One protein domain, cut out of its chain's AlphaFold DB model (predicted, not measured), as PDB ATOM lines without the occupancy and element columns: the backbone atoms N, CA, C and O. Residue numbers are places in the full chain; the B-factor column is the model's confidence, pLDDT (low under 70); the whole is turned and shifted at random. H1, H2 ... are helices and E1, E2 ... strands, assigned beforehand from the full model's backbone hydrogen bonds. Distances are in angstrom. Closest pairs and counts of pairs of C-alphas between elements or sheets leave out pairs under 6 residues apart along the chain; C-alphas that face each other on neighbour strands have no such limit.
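What this domain is: This is residues 4 to 99 of the 100 residues of an uncharacterized protein of Bradyrhizobium sp. 6(2017) (UniProt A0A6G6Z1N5). What is the main picture? A small three-stranded sheet, E1, E3 and E2, has H2 and H3 packed over one face; the short helices H4, H5 and H6 fill the space between this part and the long helix H1, which makes the far side. How is it made up? The 96 printed residues include six named helices and three named strands in the order H1 E1 H2 H3 E2 E3 H4 H5 H6, mostly helix, with an antiparallel sheet ordered E1, E3, E2. How large is it? It is compact, with a radius of gyration of the C-alphas of 12.9 A and spans of 40 by 31 by 28 A.

Where its parts are: Where are the strands? E1 is residues 30 to 32, E2 64 to 67 and E3 70 to 74, 13.1 A long, starting at C-alpha 70 (198.427, 173.418, 173.372). Where are the helices? H1 is residues 4 to 21, 26.0 A long, from C-alpha 4 at (223.662, 151.436, 192.083). H2 is residues 33 to 40, 10.2 A; H3 44 to 53, 14.3 A; H4 75 to 80; H5 84 to 87; and H6 91 to 97, 10.3 A, ending at C-alpha 97 (212.255, 159.990, 171.493).

How they stand to each other: How is the sheet joined? E2 and E3 form a hairpin, with N 67 and O 70 2.8 A apart; E1 and E3 are antiparallel, with N 31 and O 73 2.9 A apart. What is on it? H2 and H3 are on the same face, making two layers, helices on one face of a sheet; their heights over the sheet are 10.4 A and 9.3 A. E1, H2 H3, E2 is a split strand-helix-strand unit, two strands running the same way with E3 between them, and its crossover is right-handed. Which helices meet? H2, the hub, touches H3 about perpendicular at 88 degrees, closest C-alphas Ala 37 and Glu 44, 5.4 A; it touches H6, C-alphas Val 39 and Ser 92 at 7.3 A, and only just H5, with 3 pairs within 8 A, Ala 40 and Ala 86 closest at 5.9 A. H1 is close but not clearly touching H4, closest C-alphas Leu 20 and Ala 76, 7.5 A, and is apart from H2. What of the helix backbones? Each O i to N i+4 pair is within hydrogen-bond range in H1, H2, H3, H4 and H6, and H5 is too short for one.

The domain as a whole: How far does it reach? The C-alphas farthest apart are those of Glu 4 and Gly 68, 42.4 A. Is it unbroken? The printed part has no cut and no long link; residues 21 to 27, of which 21 belongs to H1, stand free. Where is confidence low? The mean pLDDT of the printed part is 81.2, and 26 residues are under 70, among them 15 to 27 and 94 to 99.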
ATOM      1  N   GLU A   4     224.114 151.951 193.388       59.53
ATOM      2  CA  GLU A   4     223.662 151.436 192.083       59.53
ATOM      3  C   GLU A   4     222.552 152.287 191.432       59.53
ATOM      4  O   GLU A   4     222.466 152.423 190.214       59.53
ATOM      5  N   ASN A   5     221.701 152.909 192.253       66.44
ATOM      6  CA  ASN A   5     220.590 153.737 191.789       66.44
ATOM      7  C   ASN A   5     221.060 155.139 191.361       66.44
ATOM      8  O   ASN A   5     220.417 155.791 190.540       66.44
ATOM      9  N   VAL A   6     222.191 155.604 191.907       71.12
ATOM     10  CA  VAL A   6     222.820 156.873 191.523       71.12
ATOM     11  C   VAL A   6     223.528 156.719 190.180       71.12
ATOM     12  O   VAL A   6     223.324 157.555 189.304       71.12
ATOM     13  N   ASP A   7     224.264 155.629 189.968       73.75
ATOM     14  CA  ASP A   7     224.974 155.378 188.708       73.75
ATOM     15  C   ASP A   7     224.013 155.243 187.518       73.75
ATOM     16  O   ASP A   7     224.222 155.861 186.473       73.75
ATOM     17  N   ALA A   8     222.900 154.523 187.694       69.69
ATOM     18  CA  ALA A   8     221.855 154.419 186.673       69.69
ATOM     19  C   ALA A   8     221.227 155.783 186.327       69.69
ATOM     20  O   ALA A   8     220.860 156.047 185.179       69.69
ATOM     21  N   MET A   9     221.114 156.670 187.316       68.25
ATOM     22  CA  MET A   9     220.567 158.013 187.138       68.25
ATOM     23  C   MET A   9     221.568 158.942 186.440       68.25
ATOM     24  O   MET A   9     221.181 159.699 185.553       68.25
ATOM     25  N   VAL A  10     222.856 158.844 186.777       75.06
ATOM     26  CA  VAL A  10     223.937 159.554 186.078       75.06
ATOM     27  C   VAL A  10     224.025 159.096 184.623       75.06
ATOM     28  O   VAL A  10     224.140 159.938 183.737       75.06
ATOM     29  N   ALA A  11     223.905 157.794 184.356       74.62
ATOM     30  CA  ALA A  11     223.868 157.263 182.995       74.62
ATOM     31  C   ALA A  11     222.684 157.833 182.196       74.62
ATOM     32  O   ALA A  11     222.877 158.328 181.090       74.62
ATOM     33  N   ALA A  12     221.480 157.858 182.781       68.12
ATOM     34  CA  ALA A  12     220.295 158.437 182.145       68.12
ATOM     35  C   ALA A  12     220.462 159.930 181.815       68.12
ATOM     36  O   ALA A  12     220.052 160.386 180.745       68.12
ATOM     37  N   LEU A  13     221.074 160.694 182.725       71.25
ATOM     38  CA  LEU A  13     221.359 162.114 182.521       71.25
ATOM     39  C   LEU A  13     222.406 162.338 181.433       71.25
ATOM     40  O   LEU A  13     222.198 163.210 180.598       71.25
ATOM     41  N   ARG A  14     223.481 161.540 181.412       74.94
ATOM     42  CA  ARG A  14     224.508 161.598 180.361       74.94
ATOM     43  C   ARG A  14     223.903 161.332 178.992       74.94
ATOM     44  O   ARG A  14     223.997 162.189 178.133       74.94
ATOM     45  N   THR A  15     223.147 160.246 178.840       69.81
ATOM     46  CA  THR A  15     222.474 159.948 177.568       69.81
ATOM     47  C   THR A  15     221.527 161.067 177.134       69.81
ATOM     48  O   THR A  15     221.457 161.398 175.956       69.81
ATOM     49  N   THR A  16     220.813 161.680 178.083       67.38
ATOM     50  CA  THR A  16     219.927 162.806 177.768       67.38
ATOM     51  C   THR A  16     220.713 164.058 177.359       67.38
ATOM     52  O   THR A  16     220.248 164.803 176.503       67.38
ATOM     53  N   ALA A  17     221.884 164.295 177.953       69.00
ATOM     54  CA  ALA A  17     222.775 165.395 177.596       69.00
ATOM     55  C   ALA A  17     223.412 165.186 176.213       69.00
ATOM     56  O   ALA A  17     223.332 166.088 175.387       69.00
ATOM     57  N   ASP A  18     223.925 163.988 175.926       69.12
ATOM     58  CA  ASP A  18     224.527 163.642 174.631       69.12
ATOM     59  C   ASP A  18     223.510 163.840 173.487       69.12
ATOM     60  O   ASP A  18     223.793 164.471 172.473       69.12
ATOM     61  N   GLN A  19     222.261 163.407 173.687       65.25
ATOM     62  CA  GLN A  19     221.175 163.602 172.715       65.25
ATOM     63  C   GLN A  19     220.734 165.071 172.567       65.25
ATOM     64  O   GLN A  19     220.172 165.453 171.535       65.25
ATOM     65  N   LEU A  20     220.944 165.901 173.595       64.50
ATOM     66  CA  LEU A  20     220.743 167.349 173.500       64.50
ATOM     67  C   LEU A  20     221.891 168.025 172.736       64.50
ATOM     68  O   LEU A  20     221.623 168.997 172.036       64.50
ATOM     69  N   GLU A  21     223.122 167.510 172.829       63.34
ATOM     70  CA  GLU A  21     224.276 167.983 172.049       63.34
ATOM     71  C   GLU A  21     224.193 167.586 170.568       63.34
ATOM     72  O   GLU A  21     224.536 168.388 169.702       63.34
ATOM     73  N   GLU A  22     223.685 166.391 170.255       62.34
ATOM     74  CA  GLU A  22     223.487 165.926 168.871       62.34
ATOM     75  C   GLU A  22     222.322 166.626 168.146       62.34
ATOM     76  O   GLU A  22     222.163 166.508 166.926       62.34
ATOM     77  N   ALA A  23     221.472 167.357 168.872       60.56
ATOM     78  CA  ALA A  23     220.414 168.137 168.253       60.56
ATOM     79  C   ALA A  23     221.021 169.288 167.421       60.56
ATOM     80  O   ALA A  23     221.967 169.936 167.870       60.56
ATOM     81  N   PRO A  24     220.470 169.603 166.230       58.59
ATOM     82  CA  PRO A  24     220.940 170.741 165.446       58.59
ATOM     83  C   PRO A  24     220.966 171.999 166.315       58.59
ATOM     84  O   PRO A  24     220.025 172.230 167.079       58.59
ATOM     85  N   ALA A  25     222.010 172.819 166.193       54.06
ATOM     86  CA  ALA A  25     222.108 174.067 166.941       54.06
ATOM     87  C   ALA A  25     220.810 174.889 166.777       54.06
ATOM     88  O   ALA A  25     220.416 175.234 165.664       54.06
ATOM     89  N   GLY A  26     220.115 175.150 167.890       57.59
ATOM     90  CA  GLY A  26     218.829 175.860 167.911       57.59
ATOM     91  C   GLY A  26     217.567 174.985 167.843       57.59
ATOM     92  O   GLY A  26     216.459 175.518 167.911       57.59
ATOM     93  N   ALA A  27     217.682 173.657 167.752       66.81
ATOM     94  CA  ALA A  27     216.528 172.762 167.771       66.81
ATOM     95  C   ALA A  27     215.901 172.680 169.177       66.81
ATOM     96  O   ALA A  27     216.432 172.056 170.097       66.81
ATOM     97  N   ILE A  28     214.716 173.274 169.343       74.00
ATOM     98  CA  ILE A  28     213.949 173.207 170.593       74.00
ATOM     99  C   ILE A  28     213.214 171.863 170.658       74.00
ATOM    100  O   ILE A  28     212.152 171.675 170.054       74.00
ATOM    101  N   ARG A  29     213.766 170.920 171.425       83.69
ATOM    102  CA  ARG A  29     213.110 169.636 171.707       83.69
ATOM    103  C   ARG A  29     212.010 169.815 172.755       83.69
ATOM    104  O   ARG A  29     212.232 170.396 173.820       83.69
ATOM    105  N   ARG A  30     210.822 169.288 172.449       88.44
ATOM    106  CA  ARG A  30     209.607 169.408 173.264       88.44
ATOM    107  C   ARG A  30     209.011 168.035 173.548       88.44
ATOM    108  O   ARG A  30     209.108 167.141 172.715       88.44
ATOM    109  N   ILE A  31     208.367 167.886 174.701       90.00
ATOM    110  CA  ILE A  31     207.533 166.724 175.030       90.00
ATOM    111  C   ILE A  31     206.103 167.144 175.375       90.00
ATOM    112  O   ILE A  31     205.880 168.259 175.864       90.00
ATOM    113  N   PRO A  32     205.125 166.236 175.206       92.69
ATOM    114  CA  PRO A  32     203.768 166.464 175.677       92.69
ATOM    115  C   PRO A  32     203.719 166.679 177.195       92.69
ATOM    116  O   PRO A  32     204.392 165.979 177.958       92.69
ATOM    117  N   VAL A  33     202.827 167.566 177.649       94.12
ATOM    118  CA  VAL A  33     202.577 167.835 179.082       94.12
ATOM    119  C   VAL A  33     202.284 166.557 179.869       94.12
ATOM    120  O   VAL A  33     202.744 166.420 180.997       94.12
ATOM    121  N   LYS A  34     201.590 165.590 179.261       92.69
ATOM    122  CA  LYS A  34     201.325 164.272 179.853       92.69
ATOM    123  C   LYS A  34     202.589 163.528 180.272       92.69
ATOM    124  O   LYS A  34     202.647 162.964 181.365       92.69
ATOM    125  N   LEU A  35     203.605 163.529 179.414       91.00
ATOM    126  CA  LEU A  35     204.867 162.858 179.701       91.00
ATOM    127  C   LEU A  35     205.656 163.624 180.764       91.00
ATOM    128  O   LEU A  35     206.119 163.023 181.730       91.00
ATOM    129  N   ALA A  36     205.730 164.950 180.638       92.12
ATOM    130  CA  ALA A  36     206.385 165.797 181.630       92.12
ATOM    131  C   ALA A  36     205.747 165.657 183.024       92.12
ATOM    132  O   ALA A  36     206.456 165.523 184.017       92.12
ATOM    133  N   ALA A  37     204.414 165.586 183.102       93.19
ATOM    134  CA  ALA A  37     203.678 165.372 184.344       93.19
ATOM    135  C   ALA A  37     204.065 164.041 185.012       93.19
ATOM    136  O   ALA A  37     204.368 164.007 186.204       93.19
ATOM    137  N   ARG A  38     204.159 162.957 184.227       91.00
ATOM    138  CA  ARG A  38     204.621 161.647 184.710       91.00
ATOM    139  C   ARG A  38     206.050 161.705 185.256       91.00
ATOM    140  O   ARG A  38     206.317 161.127 186.308       91.00
ATOM    141  N   VAL A  39     206.958 162.394 184.567       88.31
ATOM    142  CA  VAL A  39     208.355 162.559 185.007       88.31
ATOM    143  C   VAL A  39     208.416 163.360 186.309       88.31
ATOM    144  O   VAL A  39     209.008 162.914 187.293       88.31
ATOM    145  N   ALA A  40     207.718 164.492 186.358       89.31
ATOM    146  CA  ALA A  40     207.644 165.347 187.537       89.31
ATOM    147  C   ALA A  40     206.858 164.718 188.705       89.31
ATOM    148  O   ALA A  40     206.965 165.202 189.829       89.31
ATOM    149  N   GLY A  41     206.110 163.632 188.473       91.00
ATOM    150  CA  GLY A  41     205.287 162.979 189.493       91.00
ATOM    151  C   GLY A  41     204.071 163.816 189.903       91.00
ATOM    152  O   GLY A  41     203.693 163.813 191.070       91.00
ATOM    153  N   VAL A  42     203.488 164.563 188.962       94.06
ATOM    154  CA  VAL A  42     202.339 165.459 189.176       94.06
ATOM    155  C   VAL A  42     201.215 165.155 188.187       94.06
ATOM    156  O   VAL A  42     201.397 164.399 187.234       94.06
ATOM    157  N   THR A  43     200.038 165.751 188.387       96.44
ATOM    158  CA  THR A  43     198.931 165.626 187.427       96.44
ATOM    159  C   THR A  43     199.161 166.486 186.180       96.44
ATOM    160  O   THR A  43     199.872 167.492 186.221       96.44
ATOM    161  N   GLU A  44     198.510 166.144 185.062       96.31
ATOM    162  CA  GLU A  44     198.559 166.961 183.837       96.31
ATOM    163  C   GLU A  44     198.071 168.398 184.066       96.31
ATOM    164  O   GLU A  44     198.646 169.339 183.524       96.31
ATOM    165  N   ALA A  45     197.045 168.584 184.902       96.38
ATOM    166  CA  ALA A  45     196.528 169.906 185.245       96.38
ATOM    167  C   ALA A  45     197.551 170.734 186.039       96.38
ATOM    168  O   ALA A  45     197.751 171.914 185.748       96.38
ATOM    169  N   GLN A  46     198.238 170.118 187.008       96.56
ATOM    170  CA  GLN A  46     199.329 170.767 187.739       96.56
ATOM    171  C   GLN A  46     200.488 171.114 186.807       96.56
ATOM    172  O   GLN A  46     201.020 172.219 186.884       96.56
ATOM    173  N   MET A  47     200.854 170.206 185.902       96.62
ATOM    174  CA  MET A  47     201.931 170.452 184.950       96.62
ATOM    175  C   MET A  47     201.581 171.577 183.970       96.62
ATOM    176  O   MET A  47     202.422 172.427 183.701       96.62
ATOM    177  N   ARG A  48     200.330 171.656 183.503       96.56
ATOM    178  CA  ARG A  48     199.863 172.763 182.658       96.56
ATOM    179  C   ARG A  48     199.987 174.115 183.366       96.56
ATOM    180  O   ARG A  48     200.538 175.042 182.783       96.56
ATOM    181  N   ARG A  49     199.553 174.207 184.628       96.62
ATOM    182  CA  ARG A  49     199.733 175.426 185.440       96.62
ATOM    183  C   ARG A  49     201.206 175.788 185.608       96.62
ATOM    184  O   ARG A  49     201.561 176.955 185.526       96.62
ATOM    185  N   ARG A  50     202.078 174.795 185.803       96.00
ATOM    186  CA  ARG A  50     203.527 175.024 185.865       96.00
ATOM    187  C   ARG A  50     204.086 175.569 184.550       96.00
ATOM    188  O   ARG A  50     204.899 176.482 184.602       96.00
ATOM    189  N   CYS A  51     203.633 175.066 183.397       96.19
ATOM    190  CA  CYS A  51     204.015 175.615 182.092       96.19
ATOM    191  C   CYS A  51     203.591 177.082 181.934       96.19
ATOM    192  O   CYS A  51     204.357 177.874 181.404       96.19
ATOM    193  N   GLU A  52     202.397 177.439 182.413       95.56
ATOM    194  CA  GLU A  52     201.895 178.821 182.393       95.56
ATOM    195  C   GLU A  52     202.725 179.771 183.266       95.56
ATOM    196  O   GLU A  52     202.809 180.954 182.959       95.56
ATOM    197  N   GLN A  53     203.341 179.253 184.332       95.19
ATOM    198  CA  GLN A  53     204.167 180.011 185.280       95.19
ATOM    199  C   GLN A  53     205.661 180.044 184.928       95.19
ATOM    200  O   GLN A  53     206.413 180.739 185.599       95.19
ATOM    201  N   ASN A  54     206.105 179.225 183.972       95.44
ATOM    202  CA  ASN A  54     207.517 179.062 183.617       95.44
ATOM    203  C   ASN A  54     207.641 179.043 182.094       95.44
ATOM    204  O   ASN A  54     208.009 178.021 181.516       95.44
ATOM    205  N   VAL A  55     207.268 180.126 181.426       94.56
ATOM    206  CA  VAL A  55     207.167 180.197 179.969       94.56
ATOM    207  C   VAL A  55     208.561 180.259 179.337       94.56
ATOM    208  O   VAL A  55     209.375 181.131 179.637       94.56
ATOM    209  N   TYR A  56     208.841 179.326 178.429       92.00
ATOM    210  CA  TYR A  56     210.099 179.253 177.693       92.00
ATOM    211  C   TYR A  56     210.314 180.511 176.843       92.00
ATOM    212  O   TYR A  56     209.435 180.909 176.077       92.00
ATOM    213  N   GLY A  57     211.499 181.116 176.963       85.94
ATOM    214  CA  GLY A  57     211.869 182.350 176.260       85.94
ATOM    215  C   GLY A  57     211.329 183.637 176.895       85.94
ATOM    216  O   GLY A  57     211.650 184.717 176.407       85.94
ATOM    217  N   VAL A  58     210.544 183.535 177.972       89.12
ATOM    218  CA  VAL A  58     210.053 184.679 178.758       89.12
ATOM    219  C   VAL A  58     210.676 184.654 180.150       89.12
ATOM    220  O   VAL A  58     211.295 185.630 180.563       89.12
ATOM    221  N   ASP A  59     210.571 183.517 180.839       87.44
ATOM    222  CA  ASP A  59     211.124 183.330 182.176       87.44
ATOM    223  C   ASP A  59     212.529 182.724 182.105       87.44
ATOM    224  O   ASP A  59     212.817 181.839 181.289       87.44
ATOM    225  N   VAL A  60     213.417 183.160 183.002       85.06
ATOM    226  CA  VAL A  60     214.751 182.561 183.143       85.06
ATOM    227  C   VAL A  60     214.593 181.108 183.595       85.06
ATOM    228  O   VAL A  60     214.041 180.839 184.658       85.06
ATOM    229  N   GLY A  61     215.059 180.161 182.778       83.75
ATOM    230  CA  GLY A  61     214.857 178.727 183.029       83.75
ATOM    231  C   GLY A  61     213.435 178.230 182.734       83.75
ATOM    232  O   GLY A  61     213.111 177.087 183.058       83.75
ATOM    233  N   GLY A  62     212.594 179.055 182.101       90.50
ATOM    234  CA  GLY A  62     211.264 178.664 181.657       90.50
ATOM    235  C   GLY A  62     211.314 177.459 180.717       90.50
ATOM    236  O   GLY A  62     212.219 177.328 179.895       90.50
ATOM    237  N   TYR A  63     210.333 176.570 180.829       94.94
ATOM    238  CA  TYR A  63     210.232 175.342 180.039       94.94
ATOM    239  C   TYR A  63     208.853 175.138 179.401       94.94
ATOM    240  O   TYR A  63     208.696 174.267 178.553       94.94
ATOM    241  N   GLY A  64     207.835 175.903 179.783       96.06
ATOM    242  CA  GLY A  64     206.501 175.838 179.202       96.06
ATOM    243  C   GLY A  64     206.473 176.461 177.811       96.06
ATOM    244  O   GLY A  64     206.753 177.643 177.654       96.06
ATOM    245  N   PHE A  65     206.093 175.691 176.797       94.88
ATOM    246  CA  PHE A  65     205.976 176.170 175.420       94.88
ATOM    247  C   PHE A  65     204.526 176.088 174.946       94.88
ATOM    248  O   PHE A  65     203.890 175.041 175.082       94.88
ATOM    249  N   LYS A  66     203.990 177.173 174.379       92.88
ATOM    250  CA  LYS A  66     202.615 177.213 173.866       92.88
ATOM    251  C   LYS A  66     202.618 177.122 172.342       92.88
ATOM    252  O   LYS A  66     203.005 178.068 171.666       92.88
ATOM    253  N   ASN A  67     202.142 176.002 171.804       86.81
ATOM    254  CA  ASN A  67     202.049 175.740 170.368       86.81
ATOM    255  C   ASN A  67     200.583 175.584 169.946       86.81
ATOM    256  O   ASN A  67     199.921 174.632 170.362       86.81
ATOM    257  N   GLY A  68     200.047 176.520 169.157       85.56
ATOM    258  CA  GLY A  68     198.676 176.417 168.632       85.56
ATOM    259  C   GLY A  68     197.600 176.218 169.714       85.56
ATOM    260  O   GLY A  68     196.657 175.454 169.526       85.56
ATOM    261  N   GLY A  69     197.775 176.831 170.891       86.94
ATOM    262  CA  GLY A  69     196.859 176.692 172.032       86.94
ATOM    263  C   GLY A  69     197.079 175.449 172.908       86.94
ATOM    264  O   GLY A  69     196.433 175.321 173.949       86.94
ATOM    265  N   ARG A  70     198.009 174.559 172.547       90.56
ATOM    266  CA  ARG A  70     198.427 173.418 173.372       90.56
ATOM    267  C   ARG A  70     199.723 173.740 174.105       90.56
ATOM    268  O   ARG A  70     200.620 174.367 173.552       90.56
ATOM    269  N   TRP A  71     199.805 173.304 175.357       94.69
ATOM    270  CA  TRP A  71     201.030 173.393 176.141       94.69
ATOM    271  C   TRP A  71     201.909 172.168 175.894       94.69
ATOM    272  O   TRP A  71     201.420 171.037 175.852       94.69
ATOM    273  N   GLU A  72     203.204 172.420 175.782       94.69
ATOM    274  CA  GLU A  72     204.295 171.458 175.675       94.69
ATOM    275  C   GLU A  72     205.424 171.877 176.625       94.69
ATOM    276  O   GLU A  72     205.378 172.952 177.230       94.69
ATOM    277  N   VAL A  73     206.421 171.010 176.792       93.44
ATOM    278  CA  VAL A  73     207.532 171.231 177.723       93.44
ATOM    279  C   VAL A  73     208.861 171.109 176.996       93.44
ATOM    280  O   VAL A  73     209.147 170.066 176.411       93.44
ATOM    281  N   VAL A  74     209.672 172.163 177.049       90.81
ATOM    282  CA  VAL A  74     211.046 172.183 176.547       90.81
ATOM    283  C   VAL A  74     211.943 171.429 177.512       90.81
ATOM    284  O   VAL A  74     211.955 171.682 178.714       90.81
ATOM    285  N   ILE A  75     212.688 170.473 176.975       87.12
ATOM    286  CA  ILE A  75     213.216 169.371 177.779       87.12
ATOM    287  C   ILE A  75     214.420 169.786 178.619       87.12
ATOM    288  O   ILE A  75     214.438 169.503 179.812       87.12
ATOM    289  N   ALA A  76     215.396 170.476 178.028       83.19
ATOM    290  CA  ALA A  76     216.614 170.881 178.729       83.19
ATOM    291  C   ALA A  76     216.336 171.720 180.000       83.19
ATOM    292  O   ALA A  76     216.720 171.279 181.086       83.19
ATOM    293  N   PRO A  77     215.612 172.859 179.933       88.25
ATOM    294  CA  PRO A  77     215.277 173.626 181.132       88.25
ATOM    295  C   PRO A  77     214.353 172.853 182.083       88.25
ATOM    296  O   PRO A  77     214.476 172.981 183.299       88.25
ATOM    297  N   PHE A  78     213.467 171.995 181.565       91.44
ATOM    298  CA  PHE A  78     212.611 171.169 182.411       91.44
ATOM    299  C   PHE A  78     213.415 170.184 183.257       91.44
ATOM    300  O   PHE A  78     213.230 170.147 184.469       91.44
ATOM    301  N   ILE A  79     214.327 169.420 182.656       86.75
ATOM    302  CA  ILE A  79     215.167 168.460 183.383       86.75
ATOM    303  C   ILE A  79     216.037 169.180 184.408       86.75
ATOM    304  O   ILE A  79     216.121 168.724 185.545       86.75
ATOM    305  N   ALA A  80     216.610 170.329 184.038       84.94
ATOM    306  CA  ALA A  80     217.388 171.157 184.955       84.94
ATOM    307  C   ALA A  80     216.566 171.654 186.161       84.94
ATOM    308  O   ALA A  80     217.120 171.871 187.234       84.94
ATOM    309  N   SER A  81     215.244 171.802 186.009       87.62
ATOM    310  CA  SER A  81     214.333 172.219 187.085       87.62
ATOM    311  C   SER A  81     213.860 171.079 188.000       87.62
ATOM    312  O   SER A  81     213.210 171.333 189.018       87.62
ATOM    313  N   LEU A  82     214.124 169.815 187.649       86.19
ATOM    314  CA  LEU A  82     213.606 168.674 188.399       86.19
ATOM    315  C   LEU A  82     214.412 168.415 189.678       86.19
ATOM    316  O   LEU A  82     215.643 168.455 189.663       86.19
ATOM    317  N   PRO A  83     213.747 168.033 190.785       83.31
ATOM    318  CA  PRO A  83     214.455 167.500 191.936       83.31
ATOM    319  C   PRO A  83     215.132 166.181 191.555       83.31
ATOM    320  O   PRO A  83     214.580 165.386 190.793       83.31
ATOM    321  N   VAL A  84     216.288 165.900 192.159       78.06
ATOM    322  CA  VAL A  84     217.095 164.696 191.880       78.06
ATOM    323  C   VAL A  84     216.270 163.406 191.969       78.06
ATOM    324  O   VAL A  84     216.391 162.522 191.127       78.06
ATOM    325  N   SER A  85     215.343 163.320 192.925       77.44
ATOM    326  CA  SER A  85     214.447 162.166 193.086       77.44
ATOM    327  C   SER A  85     213.541 161.900 191.872       77.44
ATOM    328  O   SER A  85     213.145 160.757 191.630       77.44
ATOM    329  N   ALA A  86     213.220 162.931 191.085       79.50
ATOM    330  CA  ALA A  86     212.426 162.821 189.866       79.50
ATOM    331  C   ALA A  86     213.260 162.439 188.633       79.50
ATOM    332  O   ALA A  86     212.689 161.944 187.658       79.50
ATOM    333  N   LEU A  87     214.589 162.593 188.677       74.94
ATOM    334  CA  LEU A  87     215.474 162.290 187.546       74.94
ATOM    335  C   LEU A  87     215.482 160.798 187.193       74.94
ATOM    336  O   LEU A  87     215.569 160.445 186.022       74.94
ATOM    337  N   SER A  88     215.236 159.913 188.163       77.94
ATOM    338  CA  SER A  88     215.023 158.474 187.917       77.94
ATOM    339  C   SER A  88     213.922 158.174 186.882       77.94
ATOM    340  O   SER A  88     213.965 157.157 186.188       77.94
ATOM    341  N   ARG A  89     212.935 159.071 186.727       77.88
ATOM    342  CA  ARG A  89     211.831 158.934 185.763       77.88
ATOM    343  C   ARG A  89     212.141 159.537 184.392       77.88
ATOM    344  O   ARG A  89     211.365 159.314 183.460       77.88
ATOM    345  N   VAL A  90     213.265 160.235 184.229       77.00
ATOM    346  CA  VAL A  90     213.688 160.859 182.959       77.00
ATOM    347  C   VAL A  90     213.965 159.816 181.873       77.00
ATOM    348  O   VAL A  90     213.714 160.092 180.707       77.00
ATOM    349  N   ASN A  91     214.289 158.568 182.231       69.38
ATOM    350  CA  ASN A  91     214.359 157.444 181.282       69.38
ATOM    351  C   ASN A  91     213.087 157.262 180.426       69.38
ATOM    352  O   ASN A  91     213.136 156.683 179.341       69.38
ATOM    353  N   SER A  92     211.932 157.750 180.893       66.62
ATOM    354  CA  SER A  92     210.697 157.746 180.103       66.62
ATOM    355  C   SER A  92     210.683 158.767 178.957       66.62
ATOM    356  O   SER A  92     209.993 158.527 177.970       66.62
ATOM    357  N   ILE A  93     211.463 159.852 179.049       70.19
ATOM    358  CA  ILE A  93     211.672 160.832 177.971       70.19
ATOM    359  C   ILE A  93     212.474 160.187 176.839       70.19
ATOM    360  O   ILE A  93     212.044 160.233 175.693       70.19
ATOM    361  N   ASN A  94     213.557 159.481 177.174       64.50
ATOM    362  CA  ASN A  94     214.414 158.811 176.193       64.50
ATOM    363  C   ASN A  94     213.631 157.779 175.344       64.50
ATOM    364  O   ASN A  94     213.754 157.719 174.124       64.50
ATOM    365  N   ARG A  95     212.702 157.026 175.957       62.34
ATOM    366  CA  ARG A  95     211.808 156.117 175.203       62.34
ATOM    367  C   ARG A  95     210.789 156.826 174.316       62.34
ATOM    368  O   ARG A  95     210.335 156.223 173.349       62.34
ATOM    369  N   ALA A  96     210.368 158.036 174.675       62.06
ATOM    370  CA  ALA A  96     209.444 158.804 173.848       62.06
ATOM    371  C   ALA A  96     210.135 159.318 172.578       62.06
ATOM    372  O   ALA A  96     209.480 159.416 171.553       62.06
ATOM    373  N   TRP A  97     211.446 159.570 172.638       62.66
ATOM    374  CA  TRP A  97     212.255 159.990 171.493       62.66
ATOM    375  C   TRP A  97     212.536 158.870 170.495       62.66
ATOM    376  O   TRP A  97     212.504 159.114 169.301       62.66
ATOM    377  N   MET A  98     212.752 157.635 170.956       52.69
ATOM    378  CA  MET A  98     213.017 156.486 170.072       52.69
ATOM    379  C   MET A  98     211.800 156.013 169.248       52.69
ATOM    380  O   MET A  98     211.875 154.975 168.594       52.69
ATOM    381  N   ARG A  99     210.650 156.692 169.342       47.28
ATOM    382  CA  ARG A  99     209.409 156.322 168.639       47.28
ATOM    383  C   ARG A  99     208.987 157.307 167.545       47.28
ATOM    384  O   ARG A  99     208.012 156.993 166.865       47.28
TER     385      ARG A  99